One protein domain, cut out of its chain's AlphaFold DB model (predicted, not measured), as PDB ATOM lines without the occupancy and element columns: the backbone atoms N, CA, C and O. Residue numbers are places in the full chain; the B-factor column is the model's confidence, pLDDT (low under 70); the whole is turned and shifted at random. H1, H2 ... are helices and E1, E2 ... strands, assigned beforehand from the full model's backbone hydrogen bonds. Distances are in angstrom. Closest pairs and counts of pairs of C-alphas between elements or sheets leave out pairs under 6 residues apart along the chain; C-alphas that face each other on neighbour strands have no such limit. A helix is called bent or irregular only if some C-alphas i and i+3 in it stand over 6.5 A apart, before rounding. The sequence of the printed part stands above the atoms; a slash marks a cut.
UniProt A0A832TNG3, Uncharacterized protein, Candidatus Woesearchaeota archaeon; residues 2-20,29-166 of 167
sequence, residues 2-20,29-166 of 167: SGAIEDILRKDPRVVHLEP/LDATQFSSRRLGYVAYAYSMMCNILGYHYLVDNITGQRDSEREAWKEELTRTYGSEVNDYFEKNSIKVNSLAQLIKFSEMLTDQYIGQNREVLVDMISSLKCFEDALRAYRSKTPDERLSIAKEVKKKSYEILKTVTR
ATOM      1  N   SER A   2      36.505 -43.855  56.370       59.28
ATOM      2  CA  SER A   2      36.022 -43.108  55.180       59.28
ATOM      3  C   SER A   2      35.874 -41.593  55.379       59.28
ATOM      4  O   SER A   2      36.094 -40.849  54.433       59.28
ATOM      5  N   GLY A   3      35.569 -41.136  56.600       68.12
ATOM      6  CA  GLY A   3      35.436 -39.705  56.898       68.12
ATOM      7  C   GLY A   3      36.724 -38.899  56.695       68.12
ATOM      8  O   GLY A   3      36.650 -37.717  56.395       68.12
ATOM      9  N   ALA A   4      37.905 -39.529  56.779       83.19
ATOM     10  CA  ALA A   4      39.172 -38.831  56.559       83.19
ATOM     11  C   ALA A   4      39.388 -38.481  55.076       83.19
ATOM     12  O   ALA A   4      39.767 -37.354  54.768       83.19
ATOM     13  N   ILE A   5      39.103 -39.414  54.156       87.62
ATOM     14  CA  ILE A   5      39.205 -39.162  52.707       87.62
ATOM     15  C   ILE A   5      38.114 -38.194  52.244       87.62
ATOM     16  O   ILE A   5      38.389 -37.299  51.449       87.62
ATOM     17  N   GLU A   6      36.897 -38.318  52.776       84.31
ATOM     18  CA  GLU A   6      35.810 -37.373  52.507       84.31
ATOM     19  C   GLU A   6      36.180 -35.941  52.928       84.31
ATOM     20  O   GLU A   6      36.033 -35.007  52.138       84.31
ATOM     21  N   ASP A   7      36.747 -35.768  54.126       87.25
ATOM     22  CA  ASP A   7      37.231 -34.472  54.609       87.25
ATOM     23  C   ASP A   7      38.390 -33.921  53.767       87.25
ATOM     24  O   ASP A   7      38.471 -32.707  53.564       87.25
ATOM     25  N   ILE A   8      39.287 -34.786  53.276       87.25
ATOM     26  CA  ILE A   8      40.371 -34.401  52.359       87.25
ATOM     27  C   ILE A   8      39.784 -33.882  51.048       87.25
ATOM     28  O   ILE A   8      40.134 -32.783  50.626       87.25
ATOM     29  N   LEU A   9      38.861 -34.626  50.433       86.19
ATOM     30  CA  LEU A   9      38.225 -34.222  49.178       86.19
ATOM     31  C   LEU A   9      37.431 -32.926  49.342       86.19
ATOM     32  O   LEU A   9      37.503 -32.060  48.481       86.19
ATOM     33  N   ARG A  10      36.732 -32.749  50.468       85.19
ATOM     34  CA  ARG A  10      35.983 -31.521  50.767       85.19
ATOM     35  C   ARG A  10      36.881 -30.290  50.920       85.19
ATOM     36  O   ARG A  10      36.417 -29.170  50.714       85.19
ATOM     37  N   LYS A  11      38.134 -30.482  51.333       88.12
ATOM     38  CA  LYS A  11      39.126 -29.411  51.515       88.12
ATOM     39  C   LYS A  11      40.022 -29.212  50.293       88.12
ATOM     40  O   LYS A  11      40.715 -28.198  50.241       88.12
ATOM     41  N   ASP A  12      40.044 -30.150  49.344       87.81
ATOM     42  CA  ASP A  12      40.840 -30.009  48.128       87.81
ATOM     43  C   ASP A  12      40.208 -28.918  47.249       87.81
ATOM     44  O   ASP A  12      39.071 -29.080  46.800       87.81
ATOM     45  N   PRO A  13      40.920 -27.812  46.958       86.50
ATOM     46  CA  PRO A  13      40.383 -26.735  46.134       86.50
ATOM     47  C   PRO A  13      40.054 -27.187  44.709       86.50
ATOM     48  O   PRO A  13      39.385 -26.444  43.997       86.50
ATOM     49  N   ARG A  14      40.524 -28.370  44.284       88.19
ATOM     50  CA  ARG A  14      40.210 -28.969  42.986       88.19
ATOM     51  C   ARG A  14      38.794 -29.523  42.901       88.19
ATOM     52  O   ARG A  14      38.249 -29.627  41.802       88.19
ATOM     53  N   VAL A  15      38.195 -29.850  44.042       87.00
ATOM     54  CA  VAL A  15      36.852 -30.419  44.147       87.00
ATOM     55  C   VAL A  15      35.853 -29.297  44.407       87.00
ATOM     56  O   VAL A  15      35.967 -28.561  45.381       87.00
ATOM     57  N   VAL A  16      34.852 -29.176  43.537       83.81
ATOM     58  CA  VAL A  16      33.718 -28.267  43.748       83.81
ATOM     59  C   VAL A  16      32.651 -28.993  44.562       83.81
ATOM     60  O   VAL A  16      32.331 -28.579  45.673       83.81
ATOM     61  N   HIS A  17      32.140 -30.115  44.041       88.00
ATOM     62  CA  HIS A  17      31.223 -31.013  44.749       88.00
ATOM     63  C   HIS A  17      31.114 -32.379  44.055       88.00
ATOM     64  O   HIS A  17      31.623 -32.585  42.955       88.00
ATOM     65  N   LEU A  18      30.429 -33.325  44.701       87.06
ATOM     66  CA  LEU A  18      30.018 -34.593  44.096       87.06
ATOM     67  C   LEU A  18      28.554 -34.497  43.672       87.06
ATOM     68  O   LEU A  18      27.675 -34.337  44.518       87.06
ATOM     69  N   GLU A  19      28.288 -34.611  42.376       89.12
ATOM     70  CA  GLU A  19      26.927 -34.722  41.867       89.12
ATOM     71  C   GLU A  19      26.432 -36.175  42.020       89.12
ATOM     72  O   GLU A  19      27.093 -37.100  41.524       89.12
ATOM     73  N   PRO A  20      25.269 -36.399  42.664       89.81
ATOM     74  CA  PRO A  20      24.602 -37.697  42.731       89.81
ATOM     75  C   PRO A  20      24.449 -38.373  41.371       89.81
ATOM     76  O   PRO A  20      24.043 -37.740  40.397       89.81
ATOM     77  N   LEU A  29      19.801 -56.417  28.901       88.94
ATOM     78  CA  LEU A  29      20.343 -56.579  27.558       88.94
ATOM     79  C   LEU A  29      19.720 -57.788  26.846       88.94
ATOM     80  O   LEU A  29      20.027 -58.933  27.182       88.94
ATOM     81  N   ASP A  30      18.946 -57.539  25.791       87.50
ATOM     82  CA  ASP A  30      18.533 -58.579  24.849       87.50
ATOM     83  C   ASP A  30      19.654 -58.870  23.837       87.50
ATOM     84  O   ASP A  30      19.880 -58.147  22.865       87.50
ATOM     85  N   ALA A  31      20.366 -59.974  24.061       84.31
ATOM     86  CA  ALA A  31      21.466 -60.411  23.209       84.31
ATOM     87  C   ALA A  31      21.041 -60.745  21.764       84.31
ATOM     88  O   ALA A  31      21.896 -60.772  20.878       84.31
ATOM     89  N   THR A  32      19.754 -60.992  21.495       86.81
ATOM     90  CA  THR A  32      19.281 -61.361  20.149       86.81
ATOM     91  C   THR A  32      19.317 -60.194  19.158       86.81
ATOM     92  O   THR A  32      19.358 -60.415  17.947       86.81
ATOM     93  N   GLN A  33      19.407 -58.958  19.656       87.06
ATOM     94  CA  GLN A  33      19.450 -57.731  18.847       87.06
ATOM     95  C   GLN A  33      20.847 -57.401  18.306       87.06
ATOM     96  O   GLN A  33      21.048 -56.360  17.670       87.06
ATOM     97  N   PHE A  34      21.821 -58.280  18.553       89.75
ATOM     98  CA  PHE A  34      23.227 -58.062  18.242       89.75
ATOM     99  C   PHE A  34      23.835 -59.226  17.466       89.75
ATOM    100  O   PHE A  34      23.416 -60.379  17.561       89.75
ATOM    101  N   SER A  35      24.898 -58.931  16.716       86.38
ATOM    102  CA  SER A  35      25.619 -59.975  15.986       86.38
ATOM    103  C   SER A  35      26.298 -60.986  16.931       86.38
ATOM    104  O   SER A  35      27.090 -60.627  17.809       86.38
ATOM    105  N   SER A  36      26.056 -62.283  16.703       82.44
ATOM    106  CA  SER A  36      26.592 -63.378  17.534       82.44
ATOM    107  C   SER A  36      28.123 -63.397  17.609       82.44
ATOM    108  O   SER A  36      28.703 -63.694  18.652       82.44
ATOM    109  N   ARG A  37      28.798 -62.999  16.522       82.94
ATOM    110  CA  ARG A  37      30.265 -62.952  16.409       82.94
ATOM    111  C   ARG A  37      30.922 -61.994  17.410       82.94
ATOM    112  O   ARG A  37      32.124 -62.106  17.647       82.94
ATOM    113  N   ARG A  38      30.175 -61.033  17.964       82.69
ATOM    114  CA  ARG A  38      30.714 -59.967  18.822       82.69
ATOM    115  C   ARG A  38      29.944 -59.774  20.129       82.69
ATOM    116  O   ARG A  38      30.164 -58.773  20.804       82.69
ATOM    117  N   LEU A  39      29.133 -60.750  20.547       86.56
ATOM    118  CA  LEU A  39      28.370 -60.682  21.802       86.56
ATOM    119  C   LEU A  39      29.232 -60.389  23.037       86.56
ATOM    120  O   LEU A  39      28.815 -59.616  23.892       86.56
ATOM    121  N   GLY A  40      30.461 -60.915  23.105       87.81
ATOM    122  CA  GLY A  40      31.387 -60.587  24.197       87.81
ATOM    123  C   GLY A  40      31.736 -59.093  24.273       87.81
ATOM    124  O   GLY A  40      31.813 -58.534  25.363       87.81
ATOM    125  N   TYR A  41      31.876 -58.420  23.124       89.19
ATOM    126  CA  TYR A  41      32.116 -56.974  23.078       89.19
ATOM    127  C   TYR A  41      30.881 -56.176  23.492       89.19
ATOM    128  O   TYR A  41      31.025 -55.164  24.174       89.19
ATOM    129  N   VAL A  42      29.686 -56.637  23.110       90.75
ATOM    130  CA  VAL A  42      28.417 -56.004  23.496       90.75
ATOM    131  C   VAL A  42      28.203 -56.120  25.000       90.75
ATOM    132  O   VAL A  42      27.962 -55.108  25.648       90.75
ATOM    133  N   ALA A  43      28.364 -57.316  25.573       91.81
ATOM    134  CA  ALA A  43      28.225 -57.537  27.010       91.81
ATOM    135  C   ALA A  43      29.218 -56.683  27.816       91.81
ATOM    136  O   ALA A  43      28.844 -56.065  28.813       91.81
ATOM    137  N   TYR A  44      30.467 -56.590  27.347       92.69
ATOM    138  CA  TYR A  44      31.471 -55.718  27.950       92.69
ATOM    139  C   TYR A  44      31.080 -54.236  27.862       92.69
ATOM    140  O   TYR A  44      31.072 -53.548  28.881       92.69
ATOM    141  N   ALA A  45      30.715 -53.741  26.673       92.88
ATOM    142  CA  ALA A  45      30.304 -52.349  26.486       92.88
ATOM    143  C   ALA A  45      29.077 -52.008  27.346       92.88
ATOM    144  O   ALA A  45      29.107 -51.023  28.080       92.88
ATOM    145  N   TYR A  46      28.053 -52.862  27.335       94.25
ATOM    146  CA  TYR A  46      26.857 -52.735  28.164       94.25
ATOM    147  C   TYR A  46      27.201 -52.649  29.658       94.25
ATOM    148  O   TYR A  46      26.785 -51.708  30.335       94.25
ATOM    149  N   SER A  47      28.017 -53.581  30.166       93.25
ATOM    150  CA  SER A  47      28.426 -53.592  31.574       93.25
ATOM    151  C   SER A  47      29.177 -52.318  31.955       93.25
ATOM    152  O   SER A  47      28.929 -51.758  33.023       93.25
ATOM    153  N   MET A  48      30.077 -51.844  31.091       92.38
ATOM    154  CA  MET A  48      30.841 -50.624  31.338       92.38
ATOM    155  C   MET A  48      29.957 -49.376  31.305       92.38
ATOM    156  O   MET A  48      30.134 -48.492  32.144       92.38
ATOM    157  N   MET A  49      28.990 -49.304  30.388       93.06
ATOM    158  CA  MET A  49      28.023 -48.206  30.345       93.06
ATOM    159  C   MET A  49      27.169 -48.165  31.610       93.06
ATOM    160  O   MET A  49      27.096 -47.113  32.240       93.06
ATOM    161  N   CYS A  50      26.582 -49.294  32.021       92.44
ATOM    162  CA  CYS A  50      25.768 -49.369  33.240       92.44
ATOM    163  C   CYS A  50      26.560 -48.915  34.468       92.44
ATOM    164  O   CYS A  50      26.077 -48.122  35.274       92.44
ATOM    165  N   ASN A  51      27.810 -49.370  34.565       90.25
ATOM    166  CA  ASN A  51      28.707 -48.993  35.644       90.25
ATOM    167  C   ASN A  51      28.971 -47.471  35.652       90.25
ATOM    168  O   ASN A  51      28.750 -46.800  36.657       90.25
ATOM    169  N   ILE A  52      29.341 -46.892  34.503       90.12
ATOM    170  CA  ILE A  52      29.606 -45.449  34.388       90.12
ATOM    171  C   ILE A  52      28.363 -44.599  34.687       90.12
ATOM    172  O   ILE A  52      28.476 -43.552  35.328       90.12
ATOM    173  N   LEU A  53      27.182 -45.020  34.230       91.69
ATOM    174  CA  LEU A  53      25.936 -44.294  34.479       91.69
ATOM    175  C   LEU A  53      25.570 -44.292  35.969       91.69
ATOM    176  O   LEU A  53      25.095 -43.270  36.465       91.69
ATOM    177  N   GLY A  54      25.874 -45.381  36.682       89.25
ATOM    178  CA  GLY A  54      25.667 -45.521  38.124       89.25
ATOM    179  C   GLY A  54      26.649 -44.745  39.009       89.25
ATOM    180  O   GLY A  54      26.474 -44.726  40.227       89.25
ATOM    181  N   TYR A  55      27.665 -44.093  38.434       89.31
ATOM    182  CA  TYR A  55      28.639 -43.319  39.198       89.31
ATOM    183  C   TYR A  55      28.218 -41.867  39.449       89.31
ATOM    184  O   TYR A  55      27.642 -41.187  38.589       89.31
ATOM    185  N   HIS A  56      28.576 -41.392  40.645       89.31
ATOM    186  CA  HIS A  56      28.628 -39.986  41.008       89.31
ATOM    187  C   HIS A  56      29.586 -39.258  40.076       89.31
ATOM    188  O   HIS A  56      30.670 -39.758  39.748       89.31
ATOM    189  N   TYR A  57      29.192 -38.057  39.677       86.19
ATOM    190  CA  TYR A  57      30.031 -37.208  38.858       86.19
ATOM    191  C   TYR A  57      30.784 -36.222  39.750       86.19
ATOM    192  O   TYR A  57      30.182 -35.414  40.455       86.19
ATOM    193  N   LEU A  58      32.114 -36.295  39.731       87.06
ATOM    194  CA  LEU A  58      32.951 -35.330  40.429       87.06
ATOM    195  C   LEU A  58      32.965 -34.012  39.651       87.06
ATOM    196  O   LEU A  58      33.525 -33.932  38.558       87.06
ATOM    197  N   VAL A  59      32.371 -32.976  40.232       87.19
ATOM    198  CA  VAL A  59      32.473 -31.616  39.715       87.19
ATOM    199  C   VAL A  59      33.775 -31.026  40.236       87.19
ATOM    200  O   VAL A  59      33.957 -30.841  41.438       87.19
ATOM    201  N   ASP A  60      34.698 -30.760  39.319       87.06
ATOM    202  CA  ASP A  60      36.042 -30.271  39.621       87.06
ATOM    203  C   ASP A  60      36.334 -28.935  38.926       87.06
ATOM    204  O   ASP A  60      35.685 -28.550  37.947       87.06
ATOM    205  N   ASN A  61      37.358 -28.227  39.395       84.88
ATOM    206  CA  ASN A  61      37.931 -27.073  38.701       84.88
ATOM    207  C   ASN A  61      39.293 -27.389  38.055       84.88
ATOM    208  O   ASN A  61      40.043 -26.469  37.742       84.88
ATOM    209  N   ILE A  62      39.606 -28.669  37.827       81.69
ATOM    210  CA  ILE A  62      40.848 -29.091  37.175       81.69
ATOM    211  C   ILE A  62      40.790 -28.613  35.720       81.69
ATOM    212  O   ILE A  62      40.027 -29.134  34.897       81.69
ATOM    213  N   THR A  63      41.564 -27.565  35.437       67.75
ATOM    214  CA  THR A  63      41.506 -26.798  34.186       67.75
ATOM    215  C   THR A  63      42.414 -27.321  33.092       67.75
ATOM    216  O   THR A  63      42.254 -26.913  31.940       67.75
ATOM    217  N   GLY A  64      43.410 -28.142  33.416       61.19
ATOM    218  CA  GLY A  64      44.399 -28.433  32.402       61.19
ATOM    219  C   GLY A  64      43.911 -29.427  31.357       61.19
ATOM    220  O   GLY A  64      42.815 -29.999  31.384       61.19
ATOM    221  N   GLN A  65      44.698 -29.465  30.292       53.00
ATOM    222  CA  GLN A  65      44.197 -29.696  28.944       53.00
ATOM    223  C   GLN A  65      44.039 -31.174  28.601       53.00
ATOM    224  O   GLN A  65      43.583 -31.497  27.501       53.00
ATOM    225  N   ARG A  66      44.441 -32.075  29.500       61.59
ATOM    226  CA  ARG A  66      44.461 -33.515  29.254       61.59
ATOM    227  C   ARG A  66      43.709 -34.260  30.343       61.59
ATOM    228  O   ARG A  66      43.881 -33.997  31.525       61.59
ATOM    229  N   ASP A  67      42.957 -35.267  29.922       67.00
ATOM    230  CA  ASP A  67      42.326 -36.266  30.791       67.00
ATOM    231  C   ASP A  67      43.310 -36.869  31.806       67.00
ATOM    232  O   ASP A  67      42.944 -37.155  32.945       67.00
ATOM    233  N   SER A  68      44.586 -36.961  31.417       74.62
ATOM    234  CA  SER A  68      45.694 -37.390  32.267       74.62
ATOM    235  C   SER A  68      45.897 -36.534  33.517       74.62
ATOM    236  O   SER A  68      46.608 -36.965  34.406       74.62
ATOM    237  N   GLU A  69      45.334 -35.330  33.610       79.38
ATOM    238  CA  GLU A  69      45.492 -34.476  34.790       79.38
ATOM    239  C   GLU A  69      44.542 -34.837  35.928       79.38
ATOM    240  O   GLU A  69      44.930 -34.762  37.089       79.38
ATOM    241  N   ARG A  70      43.319 -35.288  35.613       82.75
ATOM    242  CA  ARG A  70      42.421 -35.863  36.628       82.75
ATOM    243  C   ARG A  70      42.978 -37.184  37.144       82.75
ATOM    244  O   ARG A  70      42.923 -37.439  38.344       82.75
ATOM    245  N   GLU A  71      43.553 -37.981  36.245       83.50
ATOM    246  CA  GLU A  71      44.264 -39.205  36.618       83.50
ATOM    247  C   GLU A  71      45.515 -38.888  37.445       83.50
ATOM    248  O   GLU A  71      45.664 -39.434  38.531       83.50
ATOM    249  N   ALA A  72      46.346 -37.930  37.026       86.31
ATOM    250  CA  ALA A  72      47.527 -37.512  37.783       86.31
ATOM    251  C   ALA A  72      47.164 -36.951  39.166       86.31
ATOM    252  O   ALA A  72      47.864 -37.215  40.139       86.31
ATOM    253  N   TRP A  73      46.057 -36.213  39.284       89.19
ATOM    254  CA  TRP A  73      45.537 -35.773  40.577       89.19
ATOM    255  C   TRP A  73      45.100 -36.958  41.448       89.19
ATOM    256  O   TRP A  73      45.455 -37.023  42.624       89.19
ATOM    257  N   LYS A  74      44.385 -37.938  40.886       88.31
ATOM    258  CA  LYS A  74      44.014 -39.155  41.624       88.31
ATOM    259  C   LYS A  74      45.248 -39.962  42.052       88.31
ATOM    260  O   LYS A  74      45.290 -40.483  43.169       88.31
ATOM    261  N   GLU A  75      46.265 -40.046  41.200       89.50
ATOM    262  CA  GLU A  75      47.557 -40.663  41.516       89.50
ATOM    263  C   GLU A  75      48.295 -39.891  42.620       89.50
ATOM    264  O   GLU A  75      48.837 -40.504  43.537       89.50
ATOM    265  N   GLU A  76      48.270 -38.555  42.592       90.75
ATOM    266  CA  GLU A  76      48.812 -37.693  43.648       90.75
ATOM    267  C   GLU A  76      48.128 -37.967  44.993       90.75
ATOM    268  O   GLU A  76      48.820 -38.167  45.996       90.75
ATOM    269  N   LEU A  77      46.791 -38.035  45.015       90.50
ATOM    270  CA  LEU A  77      46.025 -38.386  46.212       90.50
ATOM    271  C   LEU A  77      46.401 -39.781  46.718       90.50
ATOM    272  O   LEU A  77      46.693 -39.943  47.899       90.50
ATOM    273  N   THR A  78      46.462 -40.772  45.827       90.94
ATOM    274  CA  THR A  78      46.822 -42.155  46.181       90.94
ATOM    275  C   THR A  78      48.245 -42.240  46.736       90.94
ATOM    276  O   THR A  78      48.501 -42.945  47.706       90.94
ATOM    277  N   ARG A  79      49.191 -41.495  46.160       92.06
ATOM    278  CA  ARG A  79      50.576 -41.439  46.643       92.06
ATOM    279  C   ARG A  79      50.683 -40.770  48.014       92.06
ATOM    280  O   ARG A  79      51.544 -41.149  48.801       92.06
ATOM    281  N   THR A  80      49.840 -39.777  48.284       90.69
ATOM    282  CA  THR A  80      49.883 -38.983  49.523       90.69
ATOM    283  C   THR A  80      49.147 -39.667  50.673       90.69
ATOM    284  O   THR A  80      49.630 -39.654  51.802       90.69
ATOM    285  N   TYR A  81      47.996 -40.276  50.388       88.56
ATOM    286  CA  TYR A  81      47.068 -40.807  51.392       88.56
ATOM    287  C   TYR A  81      46.890 -42.332  51.320       88.56
ATOM    288  O   TYR A  81      46.154 -42.907  52.116       88.56
ATOM    289  N   GLY A  82      47.584 -43.003  50.399       89.62
ATOM    290  CA  GLY A  82      47.581 -44.456  50.260       89.62
ATOM    291  C   GLY A  82      46.412 -45.011  49.439       89.62
ATOM    292  O   GLY A  82      45.638 -44.285  48.811       89.62
ATOM    293  N   SER A  83      46.286 -46.341  49.447       89.56
ATOM    294  CA  SER A  83      45.260 -47.073  48.692       89.56
ATOM    295  C   SER A  83      43.832 -46.789  49.159       89.56
ATOM    296  O   SER A  83      42.907 -46.981  48.375       89.56
ATOM    297  N   GLU A  84      43.649 -46.261  50.374       88.50
ATOM    298  CA  GLU A  84      42.335 -45.899  50.923       88.50
ATOM    299  C   GLU A  84      41.581 -44.888  50.045       88.50
ATOM    300  O   GLU A  84      40.352 -44.864  50.042       88.50
ATOM    301  N   VAL A  85      42.299 -44.076  49.259       88.81
ATOM    302  CA  VAL A  85      41.694 -43.186  48.257       88.81
ATOM    303  C   VAL A  85      40.983 -43.992  47.173       88.81
ATOM    304  O   VAL A  85      39.851 -43.675  46.818       88.81
ATOM    305  N   ASN A  86      41.611 -45.048  46.656       87.75
ATOM    306  CA  ASN A  86      40.998 -45.888  45.627       87.75
ATOM    307  C   ASN A  86      39.788 -46.633  46.183       87.75
ATOM    308  O   ASN A  86      38.726 -46.588  45.563       87.75
ATOM    309  N   ASP A  87      39.922 -47.206  47.380       89.25
ATOM    310  CA  ASP A  87      38.827 -47.896  48.065       89.25
ATOM    311  C   ASP A  87      37.651 -46.947  48.318       89.25
ATOM    312  O   ASP A  87      36.491 -47.319  48.148       89.25
ATOM    313  N   TYR A  88      37.932 -45.694  48.691       88.81
ATOM    314  CA  TYR A  88      36.902 -44.675  48.869       88.81
ATOM    315  C   TYR A  88      36.198 -44.348  47.549       88.81
ATOM    316  O   TYR A  88      34.970 -44.282  47.524       88.81
ATOM    317  N   PHE A  89      36.940 -44.143  46.459       88.62
ATOM    318  CA  PHE A  89      36.347 -43.831  45.155       88.62
ATOM    319  C   PHE A  89      35.485 -44.986  44.645       88.62
ATOM    320  O   PHE A  89      34.372 -44.749  44.183       88.62
ATOM    321  N   GLU A  90      35.958 -46.224  44.775       86.44
ATOM    322  CA  GLU A  90      35.208 -47.414  44.375       86.44
ATOM    323  C   GLU A  90      33.957 -47.605  45.239       86.44
ATOM    324  O   GLU A  90      32.847 -47.681  44.714       86.44
ATOM    325  N   LYS A  91      34.102 -47.578  46.569       87.25
ATOM    326  CA  LYS A  91      32.987 -47.752  47.511       87.25
ATOM    327  C   LYS A  91      31.903 -46.688  47.356       87.25
ATOM    328  O   LYS A  91      30.727 -46.985  47.557       87.25
ATOM    329  N   ASN A  92      32.290 -45.451  47.052       84.38
ATOM    330  CA  ASN A  92      31.353 -44.340  46.879       84.38
ATOM    331  C   ASN A  92      30.951 -44.126  45.425       84.38
ATOM    332  O   ASN A  92      30.264 -43.148  45.120       84.38
ATOM    333  N   SER A  93      31.332 -45.030  44.522       86.19
ATOM    334  CA  SER A  93      30.908 -44.948  43.137       86.19
ATOM    335  C   SER A  93      31.309 -43.610  42.493       86.19
ATOM    336  O   SER A  93      30.501 -42.974  41.825       86.19
ATOM    337  N   ILE A  94      32.534 -43.137  42.736       84.06
ATOM    338  CA  ILE A  94      33.061 -41.873  42.205       84.06
ATOM    339  C   ILE A  94      34.012 -42.194  41.061       84.06
ATOM    340  O   ILE A  94      35.033 -42.859  41.255       84.06
ATOM    341  N   LYS A  95      33.731 -41.651  39.873       76.75
ATOM    342  CA  LYS A  95      34.670 -41.722  38.754       76.75
ATOM    343  C   LYS A  95      35.214 -40.359  38.365       76.75
ATOM    344  O   LYS A  95      34.473 -39.439  38.028       76.75
ATOM    345  N   VAL A  96      36.538 -40.291  38.319       72.62
ATOM    346  CA  VAL A  96      37.257 -39.305  37.518       72.62
ATOM    347  C   VAL A  96      37.237 -39.782  36.070       72.62
ATOM    348  O   VAL A  96      37.498 -40.948  35.795       72.62
ATOM    349  N   ASN A  97      36.855 -38.893  35.159       68.38
ATOM    350  CA  ASN A  97      36.961 -39.084  33.713       68.38
ATOM    351  C   ASN A  97      36.288 -40.342  33.108       68.38
ATOM    352  O   ASN A  97      36.912 -41.374  32.861       68.38
ATOM    353  N   SER A  98      35.004 -40.234  32.766       77.56
ATOM    354  CA  SER A  98      34.256 -41.347  32.161       77.56
ATOM    355  C   SER A  98      33.433 -40.982  30.926       77.56
ATOM    356  O   SER A  98      32.906 -41.880  30.276       77.56
ATOM    357  N   LEU A  99      33.345 -39.700  30.554       82.56
ATOM    358  CA  LEU A  99      32.460 -39.258  29.468       82.56
ATOM    359  C   LEU A  99      32.926 -39.757  28.094       82.56
ATOM    360  O   LEU A  99      32.124 -40.320  27.356       82.56
ATOM    361  N   ALA A 100      34.219 -39.637  27.777       81.88
ATOM    362  CA  ALA A 100      34.766 -40.161  26.521       81.88
ATOM    363  C   ALA A 100      34.628 -41.693  26.434       81.88
ATOM    364  O   ALA A 100      34.284 -42.241  25.388       81.88
ATOM    365  N   GLN A 101      34.823 -42.395  27.559       86.50
ATOM    366  CA  GLN A 101      34.582 -43.839  27.638       86.50
ATOM    367  C   GLN A 101      33.108 -44.171  27.385       86.50
ATOM    368  O   GLN A 101      32.812 -45.103  26.644       86.50
ATOM    369  N   LEU A 102      32.188 -43.397  27.962       89.31
ATOM    370  CA  LEU A 102      30.754 -43.591  27.794       89.31
ATOM    371  C   LEU A 102      30.318 -43.393  26.334       89.31
ATOM    372  O   LEU A 102      29.557 -44.210  25.817       89.31
ATOM    373  N   ILE A 103      30.852 -42.376  25.645       89.69
ATOM    374  CA  ILE A 103      30.629 -42.157  24.204       89.69
ATOM    375  C   ILE A 103      31.149 -43.355  23.401       89.69
ATOM    376  O   ILE A 103      30.401 -43.943  22.620       89.69
ATOM    377  N   LYS A 104      32.393 -43.781  23.656       90.12
ATOM    378  CA  LYS A 104      33.007 -44.931  22.979       90.12
ATOM    379  C   LYS A 104      32.195 -46.215  23.157       90.12
ATOM    380  O   LYS A 104      31.989 -46.952  22.197       90.12
ATOM    381  N   PHE A 105      31.736 -46.512  24.372       92.44
ATOM    382  CA  PHE A 105      30.931 -47.711  24.604       92.44
ATOM    383  C   PHE A 105      29.548 -47.611  23.960       92.44
ATOM    384  O   PHE A 105      29.071 -48.612  23.431       92.44
ATOM    385  N   SER A 106      28.952 -46.416  23.919       92.81
ATOM    386  CA  SER A 106      27.700 -46.180  23.192       92.81
ATOM    387  C   SER A 106      27.862 -46.485  21.697       92.81
ATOM    388  O   SER A 106      27.010 -47.149  21.101       92.81
ATOM    389  N   GLU A 107      28.971 -46.040  21.094       91.19
ATOM    390  CA  GLU A 107      29.307 -46.316  19.693       91.19
ATOM    391  C   GLU A 107      29.488 -47.814  19.462       91.19
ATOM    392  O   GLU A 107      28.832 -48.386  18.595       91.19
ATOM    393  N   MET A 108      30.300 -48.470  20.297       90.94
ATOM    394  CA  MET A 108      30.514 -49.915  20.210       90.94
ATOM    395  C   MET A 108      29.200 -50.699  20.264       90.94
ATOM    396  O   MET A 108      29.047 -51.668  19.526       90.94
ATOM    397  N   LEU A 109      28.262 -50.302  21.126       90.44
ATOM    398  CA  LEU A 109      26.960 -50.951  21.257       90.44
ATOM    399  C   LEU A 109      26.116 -50.767  19.985       90.44
ATOM    400  O   LEU A 109      25.584 -51.733  19.438       90.44
ATOM    401  N   THR A 110      26.052 -49.532  19.489       90.06
ATOM    402  CA  THR A 110      25.270 -49.150  18.303       90.06
ATOM    403  C   THR A 110      25.802 -49.801  17.028       90.06
ATOM    404  O   THR A 110      25.025 -50.296  16.215       90.06
ATOM    405  N   ASP A 111      27.123 -49.882  16.870       90.25
ATOM    406  CA  ASP A 111      27.772 -50.499  15.709       90.25
ATOM    407  C   ASP A 111      27.440 -51.987  15.555       90.25
ATOM    408  O   ASP A 111      27.535 -52.540  14.456       90.25
ATOM    409  N   GLN A 112      27.092 -52.657  16.656       89.12
ATOM    410  CA  GLN A 112      26.743 -54.078  16.671       89.12
ATOM    411  C   GLN A 112      25.237 -54.338  16.596       89.12
ATOM    412  O   GLN A 112      24.837 -55.498  16.466       89.12
ATOM    413  N   TYR A 113      24.423 -53.286  16.678       89.81
ATOM    414  CA  TYR A 113      22.973 -53.371  16.699       89.81
ATOM    415  C   TYR A 113      22.403 -53.663  15.303       89.81
ATOM    416  O   TYR A 113      22.765 -53.007  14.320       89.81
ATOM    417  N   ILE A 114      21.489 -54.634  15.220       86.81
ATOM    418  CA  ILE A 114      20.839 -55.058  13.963       86.81
ATOM    419  C   ILE A 114      19.315 -54.856  13.959       86.81
ATOM    420  O   ILE A 114      18.654 -55.234  12.993       86.81
ATOM    421  N   GLY A 115      18.750 -54.279  15.023       86.31
ATOM    422  CA  GLY A 115      17.308 -54.073  15.170       86.31
ATOM    423  C   GLY A 115      16.749 -52.884  14.376       86.31
ATOM    424  O   GLY A 115      17.473 -52.107  13.750       86.31
ATOM    425  N   GLN A 116      15.425 -52.719  14.436       86.81
ATOM    426  CA  GLN A 116      14.676 -51.733  13.639       86.81
ATOM    427  C   GLN A 116      14.993 -50.272  14.006       86.81
ATOM    428  O   GLN A 116      14.857 -49.387  13.168       86.81
ATOM    429  N   ASN A 117      15.488 -50.013  15.221       88.75
ATOM    430  CA  ASN A 117      15.827 -48.666  15.703       88.75
ATOM    431  C   ASN A 117      17.233 -48.181  15.297       88.75
ATOM    432  O   ASN A 117      17.732 -47.198  15.847       88.75
ATOM    433  N   ARG A 118      17.908 -48.859  14.359       87.81
ATOM    434  CA  ARG A 118      19.315 -48.576  14.027       87.81
ATOM    435  C   ARG A 118      19.561 -47.135  13.574       87.81
ATOM    436  O   ARG A 118      20.549 -46.547  13.996       87.81
ATOM    437  N   GLU A 119      18.689 -46.560  12.749       88.88
ATOM    438  CA  GLU A 119      18.842 -45.172  12.279       88.88
ATOM    439  C   GLU A 119      18.770 -44.170  13.439       88.88
ATOM    440  O   GLU A 119      19.654 -43.331  13.592       88.88
ATOM    441  N   VAL A 120      17.792 -44.343  14.332       90.56
ATOM    442  CA  VAL A 120      17.635 -43.514  15.538       90.56
ATOM    443  C   VAL A 120      18.881 -43.582  16.427       90.56
ATOM    444  O   VAL A 120      19.346 -42.562  16.935       90.56
ATOM    445  N   LEU A 121      19.453 -44.775  16.602       89.88
ATOM    446  CA  LEU A 121      20.680 -44.959  17.377       89.88
ATOM    447  C   LEU A 121      21.886 -44.266  16.729       89.88
ATOM    448  O   LEU A 121      22.681 -43.637  17.429       89.88
ATOM    449  N   VAL A 122      22.011 -44.335  15.402       88.44
ATOM    450  CA  VAL A 122      23.071 -43.642  14.653       88.44
ATOM    451  C   VAL A 122      22.967 -42.125  14.826       88.44
ATOM    452  O   VAL A 122      23.992 -41.471  15.039       88.44
ATOM    453  N   ASP A 123      21.759 -41.561  14.822       90.69
ATOM    454  CA  ASP A 123      21.545 -40.131  15.075       90.69
ATOM    455  C   ASP A 123      21.917 -39.742  16.513       90.69
ATOM    456  O   ASP A 123      22.602 -38.737  16.749       90.69
ATOM    457  N   MET A 124      21.532 -40.565  17.496       91.12
ATOM    458  CA  MET A 124      21.916 -40.358  18.895       91.12
ATOM    459  C   MET A 124      23.442 -40.371  19.066       91.12
ATOM    460  O   MET A 124      23.985 -39.456  19.695       91.12
ATOM    461  N   ILE A 125      24.140 -41.338  18.461       88.38
ATOM    462  CA  ILE A 125      25.608 -41.419  18.476       88.38
ATOM    463  C   ILE A 125      26.253 -40.248  17.753       88.38
ATOM    464  O   ILE A 125      27.210 -39.676  18.268       88.38
ATOM    465  N   SER A 126      25.734 -39.851  16.597       86.12
ATOM    466  CA  SER A 126      26.266 -38.706  15.854       86.12
ATOM    467  C   SER A 126      26.184 -37.434  16.697       86.12
ATOM    468  O   SER A 126      27.147 -36.672  16.762       86.12
ATOM    469  N   SER A 127      25.091 -37.259  17.450       84.81
ATOM    470  CA  SER A 127      24.992 -36.160  18.410       84.81
ATOM    471  C   SER A 127      26.055 -36.254  19.514       84.81
ATOM    472  O   SER A 127      26.670 -35.240  19.825       84.81
ATOM    473  N   LEU A 128      26.337 -37.455  20.044       82.12
ATOM    474  CA  LEU A 128      27.410 -37.711  21.020       82.12
ATOM    475  C   LEU A 128      28.818 -37.460  20.461       82.12
ATOM    476  O   LEU A 128      29.663 -36.928  21.172       82.12
ATOM    477  N   LYS A 129      29.074 -37.764  19.189       75.31
ATOM    478  CA  LYS A 129      30.364 -37.488  18.535       75.31
ATOM    479  C   LYS A 129      30.596 -35.997  18.317       75.31
ATOM    480  O   LYS A 129      31.686 -35.504  18.589       75.31
ATOM    481  N   CYS A 130      29.554 -35.249  17.951       69.69
ATOM    482  CA  CYS A 130      29.620 -33.787  17.966       69.69
ATOM    483  C   CYS A 130      29.965 -33.254  19.368       69.69
ATOM    484  O   CYS A 130      30.646 -32.234  19.483       69.69
ATOM    485  N   PHE A 131      29.556 -33.954  20.438       69.75
ATOM    486  CA  PHE A 131      30.001 -33.631  21.795       69.75
ATOM    487  C   PHE A 131      31.463 -33.990  22.055       69.75
ATOM    488  O   PHE A 131      32.102 -33.259  22.797       69.75
ATOM    489  N   GLU A 132      32.023 -35.041  21.459       66.19
ATOM    490  CA  GLU A 132      33.458 -35.347  21.555       66.19
ATOM    491  C   GLU A 132      34.316 -34.262  20.888       66.19
ATOM    492  O   GLU A 132      35.318 -33.813  21.448       66.19
ATOM    493  N   ASP A 133      33.867 -33.724  19.757       64.44
ATOM    494  CA  ASP A 133      34.488 -32.535  19.171       64.44
ATOM    495  C   ASP A 133      34.289 -31.294  20.052       64.44
ATOM    496  O   ASP A 133      35.229 -30.517  20.261       64.44
ATOM    497  N   ALA A 134      33.111 -31.157  20.667       58.97
ATOM    498  CA  ALA A 134      32.844 -30.133  21.670       58.97
ATOM    499  C   ALA A 134      33.588 -30.370  22.997       58.97
ATOM    500  O   ALA A 134      33.729 -29.413  23.756       58.97
ATOM    501  N   LEU A 135      34.144 -31.561  23.283       63.19
ATOM    502  CA  LEU A 135      34.964 -31.809  24.477       63.19
ATOM    503  C   LEU A 135      36.256 -30.981  24.442       63.19
ATOM    504  O   LEU A 135      36.847 -30.694  25.484       63.19
ATOM    505  N   ARG A 136      36.676 -30.510  23.262       63.47
ATOM    506  CA  ARG A 136      37.731 -29.493  23.153       63.47
ATOM    507  C   ARG A 136      37.295 -28.142  23.734       63.47
ATOM    508  O   ARG A 136      38.094 -27.506  24.413       63.47
ATOM    509  N   ALA A 137      36.030 -27.749  23.553       62.66
ATOM    510  CA  ALA A 137      35.425 -26.548  24.144       62.66
ATOM    511  C   ALA A 137      34.885 -26.771  25.574       62.66
ATOM    512  O   ALA A 137      34.786 -25.831  26.353       62.66
ATOM    513  N   TYR A 138      34.589 -28.016  25.960       65.88
ATOM    514  CA  TYR A 138      34.252 -28.428  27.329       65.88
ATOM    515  C   TYR A 138      35.320 -28.011  28.341       65.88
ATOM    516  O   TYR A 138      35.020 -27.706  29.489       65.88
ATOM    517  N   ARG A 139      36.577 -27.949  27.906       66.25
ATOM    518  CA  ARG A 139      37.726 -27.617  28.753       66.25
ATOM    519  C   ARG A 139      37.807 -26.135  29.123       66.25
ATOM    520  O   ARG A 139      38.346 -25.818  30.173       66.25
ATOM    521  N   SER A 140      37.251 -25.235  28.308       74.12
ATOM    522  CA  SER A 140      37.186 -23.797  28.613       74.12
ATOM    523  C   SER A 140      35.929 -23.402  29.393       74.12
ATOM    524  O   SER A 140      35.684 -22.216  29.596       74.12
ATOM    525  N   LYS A 141      35.106 -24.379  29.785       81.06
ATOM    526  CA  LYS A 141      33.828 -24.156  30.456       81.06
ATOM    527  C   LYS A 141      33.963 -24.153  31.970       81.06
ATOM    528  O   LYS A 141      34.793 -24.852  32.561       81.06
ATOM    529  N   THR A 142      33.083 -23.392  32.603       86.06
ATOM    530  CA  THR A 142      32.912 -23.394  34.058       86.06
ATOM    531  C   THR A 142      32.534 -24.797  34.566       86.06
ATOM    532  O   THR A 142      32.049 -25.628  33.790       86.06
ATOM    533  N   PRO A 143      32.764 -25.114  35.856       87.12
ATOM    534  CA  PRO A 143      32.333 -26.389  36.432       87.12
ATOM    535  C   PRO A 143      30.842 -26.699  36.197       87.12
ATOM    536  O   PRO A 143      30.517 -27.827  35.832       87.12
ATOM    537  N   ASP A 144      29.960 -25.701  36.305       86.75
ATOM    538  CA  ASP A 144      28.511 -25.866  36.106       86.75
ATOM    539  C   ASP A 144      28.151 -26.217  34.660       86.75
ATOM    540  O   ASP A 144      27.344 -27.109  34.394       86.75
ATOM    541  N   GLU A 145      28.789 -25.562  33.694       86.25
ATOM    542  CA  GLU A 145      28.611 -25.895  32.284       86.25
ATOM    543  C   GLU A 145      29.149 -27.297  31.958       86.25
ATOM    544  O   GLU A 145      28.523 -28.044  31.203       86.25
ATOM    545  N   ARG A 146      30.295 -27.681  32.539       83.44
ATOM    546  CA  ARG A 146      30.849 -29.038  32.402       83.44
ATOM    547  C   ARG A 146      29.909 -30.084  33.001       83.44
ATOM    548  O   ARG A 146      29.706 -31.131  32.389       83.44
ATOM    549  N   LEU A 147      29.290 -29.786  34.141       86.75
ATOM    550  CA  LEU A 147      28.262 -30.627  34.748       86.75
ATOM    551  C   LEU A 147      27.031 -30.768  33.842       86.75
ATOM    552  O   LEU A 147      26.550 -31.882  33.637       86.75
ATOM    553  N   SER A 148      26.538 -29.667  33.267       87.69
ATOM    554  CA  SER A 148      25.405 -29.701  32.333       87.69
ATOM    555  C   SER A 148      25.690 -30.623  31.145       87.69
ATOM    556  O   SER A 148      24.863 -31.466  30.802       87.69
ATOM    557  N   ILE A 149      26.890 -30.526  30.567       85.00
ATOM    558  CA  ILE A 149      27.315 -31.394  29.462       85.00
ATOM    559  C   ILE A 149      27.402 -32.855  29.912       85.00
ATOM    560  O   ILE A 149      26.914 -33.743  29.215       85.00
ATOM    561  N   ALA A 150      27.987 -33.118  31.083       86.38
ATOM    562  CA  ALA A 150      28.070 -34.469  31.628       86.38
ATOM    563  C   ALA A 150      26.676 -35.107  31.755       86.38
ATOM    564  O   ALA A 150      26.472 -36.230  31.295       86.38
ATOM    565  N   LYS A 151      25.698 -34.365  32.292       88.44
ATOM    566  CA  LYS A 151      24.301 -34.814  32.414       88.44
ATOM    567  C   LYS A 151      23.661 -35.110  31.059       88.44
ATOM    568  O   LYS A 151      22.982 -36.126  30.913       88.44
ATOM    569  N   GLU A 152      23.894 -34.274  30.048       89.06
ATOM    570  CA  GLU A 152      23.384 -34.513  28.691       89.06
ATOM    571  C   GLU A 152      23.972 -35.778  28.058       89.06
ATOM    572  O   GLU A 152      23.226 -36.593  27.505       89.06
ATOM    573  N   VAL A 153      25.287 -35.980  28.182       89.19
ATOM    574  CA  VAL A 153      25.972 -37.178  27.679       89.19
ATOM    575  C   VAL A 153      25.465 -38.428  28.398       89.19
ATOM    576  O   VAL A 153      25.114 -39.406  27.731       89.19
ATOM    577  N   LYS A 154      25.351 -38.397  29.735       91.56
ATOM    578  CA  LYS A 154      24.792 -39.508  30.525       91.56
ATOM    579  C   LYS A 154      23.367 -39.838  30.084       91.56
ATOM    580  O   LYS A 154      23.076 -40.994  29.785       91.56
ATOM    581  N   LYS A 155      22.505 -38.826  29.952       92.75
ATOM    582  CA  LYS A 155      21.110 -38.999  29.523       92.75
ATOM    583  C   LYS A 155      21.011 -39.627  28.134       92.75
ATOM    584  O   LYS A 155      20.271 -40.586  27.953       92.75
ATOM    585  N   LYS A 156      21.759 -39.120  27.152       92.75
ATOM    586  CA  LYS A 156      21.759 -39.670  25.784       92.75
ATOM    587  C   LYS A 156      22.274 -41.107  25.741       92.75
ATOM    588  O   LYS A 156      21.671 -41.944  25.082       92.75
ATOM    589  N   SER A 157      23.337 -41.400  26.483       93.62
ATOM    590  CA  SER A 157      23.899 -42.754  26.573       93.62
ATOM    591  C   SER A 157      22.915 -43.738  27.218       93.62
ATOM    592  O   SER A 157      22.802 -44.880  26.782       93.62
ATOM    593  N   TYR A 158      22.146 -43.286  28.211       94.88
ATOM    594  CA  TYR A 158      21.065 -44.073  28.801       94.88
ATOM    595  C   TYR A 158      19.892 -44.303  27.830       94.88
ATOM    596  O   TYR A 158      19.355 -45.406  27.768       94.88
ATOM    597  N   GLU A 159      19.512 -43.308  27.024       93.88
ATOM    598  CA  GLU A 159      18.488 -43.501  25.987       93.88
ATOM    599  C   GLU A 159      18.944 -44.472  24.886       93.88
ATOM    600  O   GLU A 159      18.135 -45.270  24.412       93.88
ATOM    601  N   ILE A 160      20.237 -44.483  24.540       92.88
ATOM    602  CA  ILE A 160      20.829 -45.504  23.662       92.88
ATOM    603  C   ILE A 160      20.671 -46.889  24.286       92.88
ATOM    604  O   ILE A 160      20.143 -47.778  23.621       92.88
ATOM    605  N   LEU A 161      21.050 -47.062  25.564       93.00
ATOM    606  CA  LEU A 161      20.851 -48.332  26.276       93.00
ATOM    607  C   LEU A 161      19.395 -48.774  26.199       93.00
ATOM    608  O   LEU A 161      19.116 -49.845  25.681       93.00
ATOM    609  N   LYS A 162      18.455 -47.919  26.611       92.88
ATOM    610  CA  LYS A 162      17.022 -48.232  26.556       92.88
ATOM    611  C   LYS A 162      16.558 -48.649  25.170       92.88
ATOM    612  O   LYS A 162      15.713 -49.531  25.059       92.88
ATOM    613  N   THR A 163      17.059 -47.989  24.134       91.12
ATOM    614  CA  THR A 163      16.654 -48.259  22.754       91.12
ATOM    615  C   THR A 163      17.178 -49.609  22.276       91.12
ATOM    616  O   THR A 163      16.444 -50.323  21.602       91.12
ATOM    617  N   VAL A 164      18.396 -50.002  22.663       88.19
ATOM    618  CA  VAL A 164      18.940 -51.322  22.300       88.19
ATOM    619  C   VAL A 164      18.428 -52.476  23.163       88.19
ATOM    620  O   VAL A 164      18.673 -53.630  22.843       88.19
ATOM    621  N   THR A 165      17.795 -52.182  24.297       84.56
ATOM    622  CA  THR A 165      17.234 -53.194  25.209       84.56
ATOM    623  C   THR A 165      15.724 -53.351  25.064       84.56
ATOM    624  O   THR A 165      15.134 -54.264  25.627       84.56
ATOM    625  N   ARG A 166      15.063 -52.420  24.368       71.94
ATOM    626  CA  ARG A 166      13.627 -52.466  24.089       71.94
ATOM    627  C   ARG A 166      13.435 -52.893  22.643       71.94
ATOM    628  O   ARG A 166      13.430 -52.048  21.749       71.94
TER     629      ARG A 166
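Overview. This is residues 2 to 20 and 29 to 166 of the 167 residues of an uncharacterized protein of Candidatus Woesearchaeota archaeon (UniProt A0A832TNG3). A bundle of four helices, H2, H5, H6 and H7, makes one end of an elongated body; a looser head, H1, H3 and H4 with the small ribbon E1 and E2, makes the other. The bundle is up and down, each helix running against the one before it in the chain. The printed part has 157 residues, with named elements in the order H1 E1 H2 E2 H3 H4 H5 H6 H7; the two-stranded sheet is antiparallel and the class is mostly helix. The whole is compact, with a radius of gyration of the C-alphas of 17.1 A, and spans 50 by 31 by 23 A.

Along the chain. Find C-alpha 15 at (36.852, -30.419, 44.147), where E1, residues 15 to 19, begins; E2 is residues 56 to 60. H7, residues 143 to 165, runs 32.7 A to C-alpha 165 at (17.234, -53.194, 25.209). H6, residues 118 to 138, is 28.4 A with a kink of 30 degrees near residue 132; H5 is residues 99 to 111. H2, residues 36 to 53, is 25.5 A and irregular: C-alphas 37 and 40 are 8.2 A apart. H1 is residues 2 to 11, H3 68 to 81 and H4 84 to 91.

Arrangement. Between E1 and E2, look for N 19 and O 57, 2.8 A apart. The closest C-alphas of E2 and H7 are Val 59 and Pro 143, 6.2 A. H7 touches H6 at a shallow tilt of 17 degrees, a hairpin, closest at C-alphas 146 and 138, 6.1 A. H5 touches H2, closest at C-alphas 105 and 45, 5.0 A. H4 touches H1, closest at C-alphas 85 and 5, 6.5 A, and H3 only at the corner, closest at C-alphas 85 and 78, 5.6 A. O i to N i+4 pairs are within hydrogen-bond range throughout H1, H3, H4, H5 and H7, in 12 of 14 in H2 and 15 of 17 in H6.

Size, cuts and confidence. The farthest C-alphas, Thr 80 and Gln 116, are 51.9 A apart. Residues 21 to 28 are not printed; C-alphas 20 and 29 stand 24.6 A apart across the cut. Of the links printed whole, none is long. Look for pLDDT under 70 at residues 2 to 3, 63 to 67, 97 and 130 to 139.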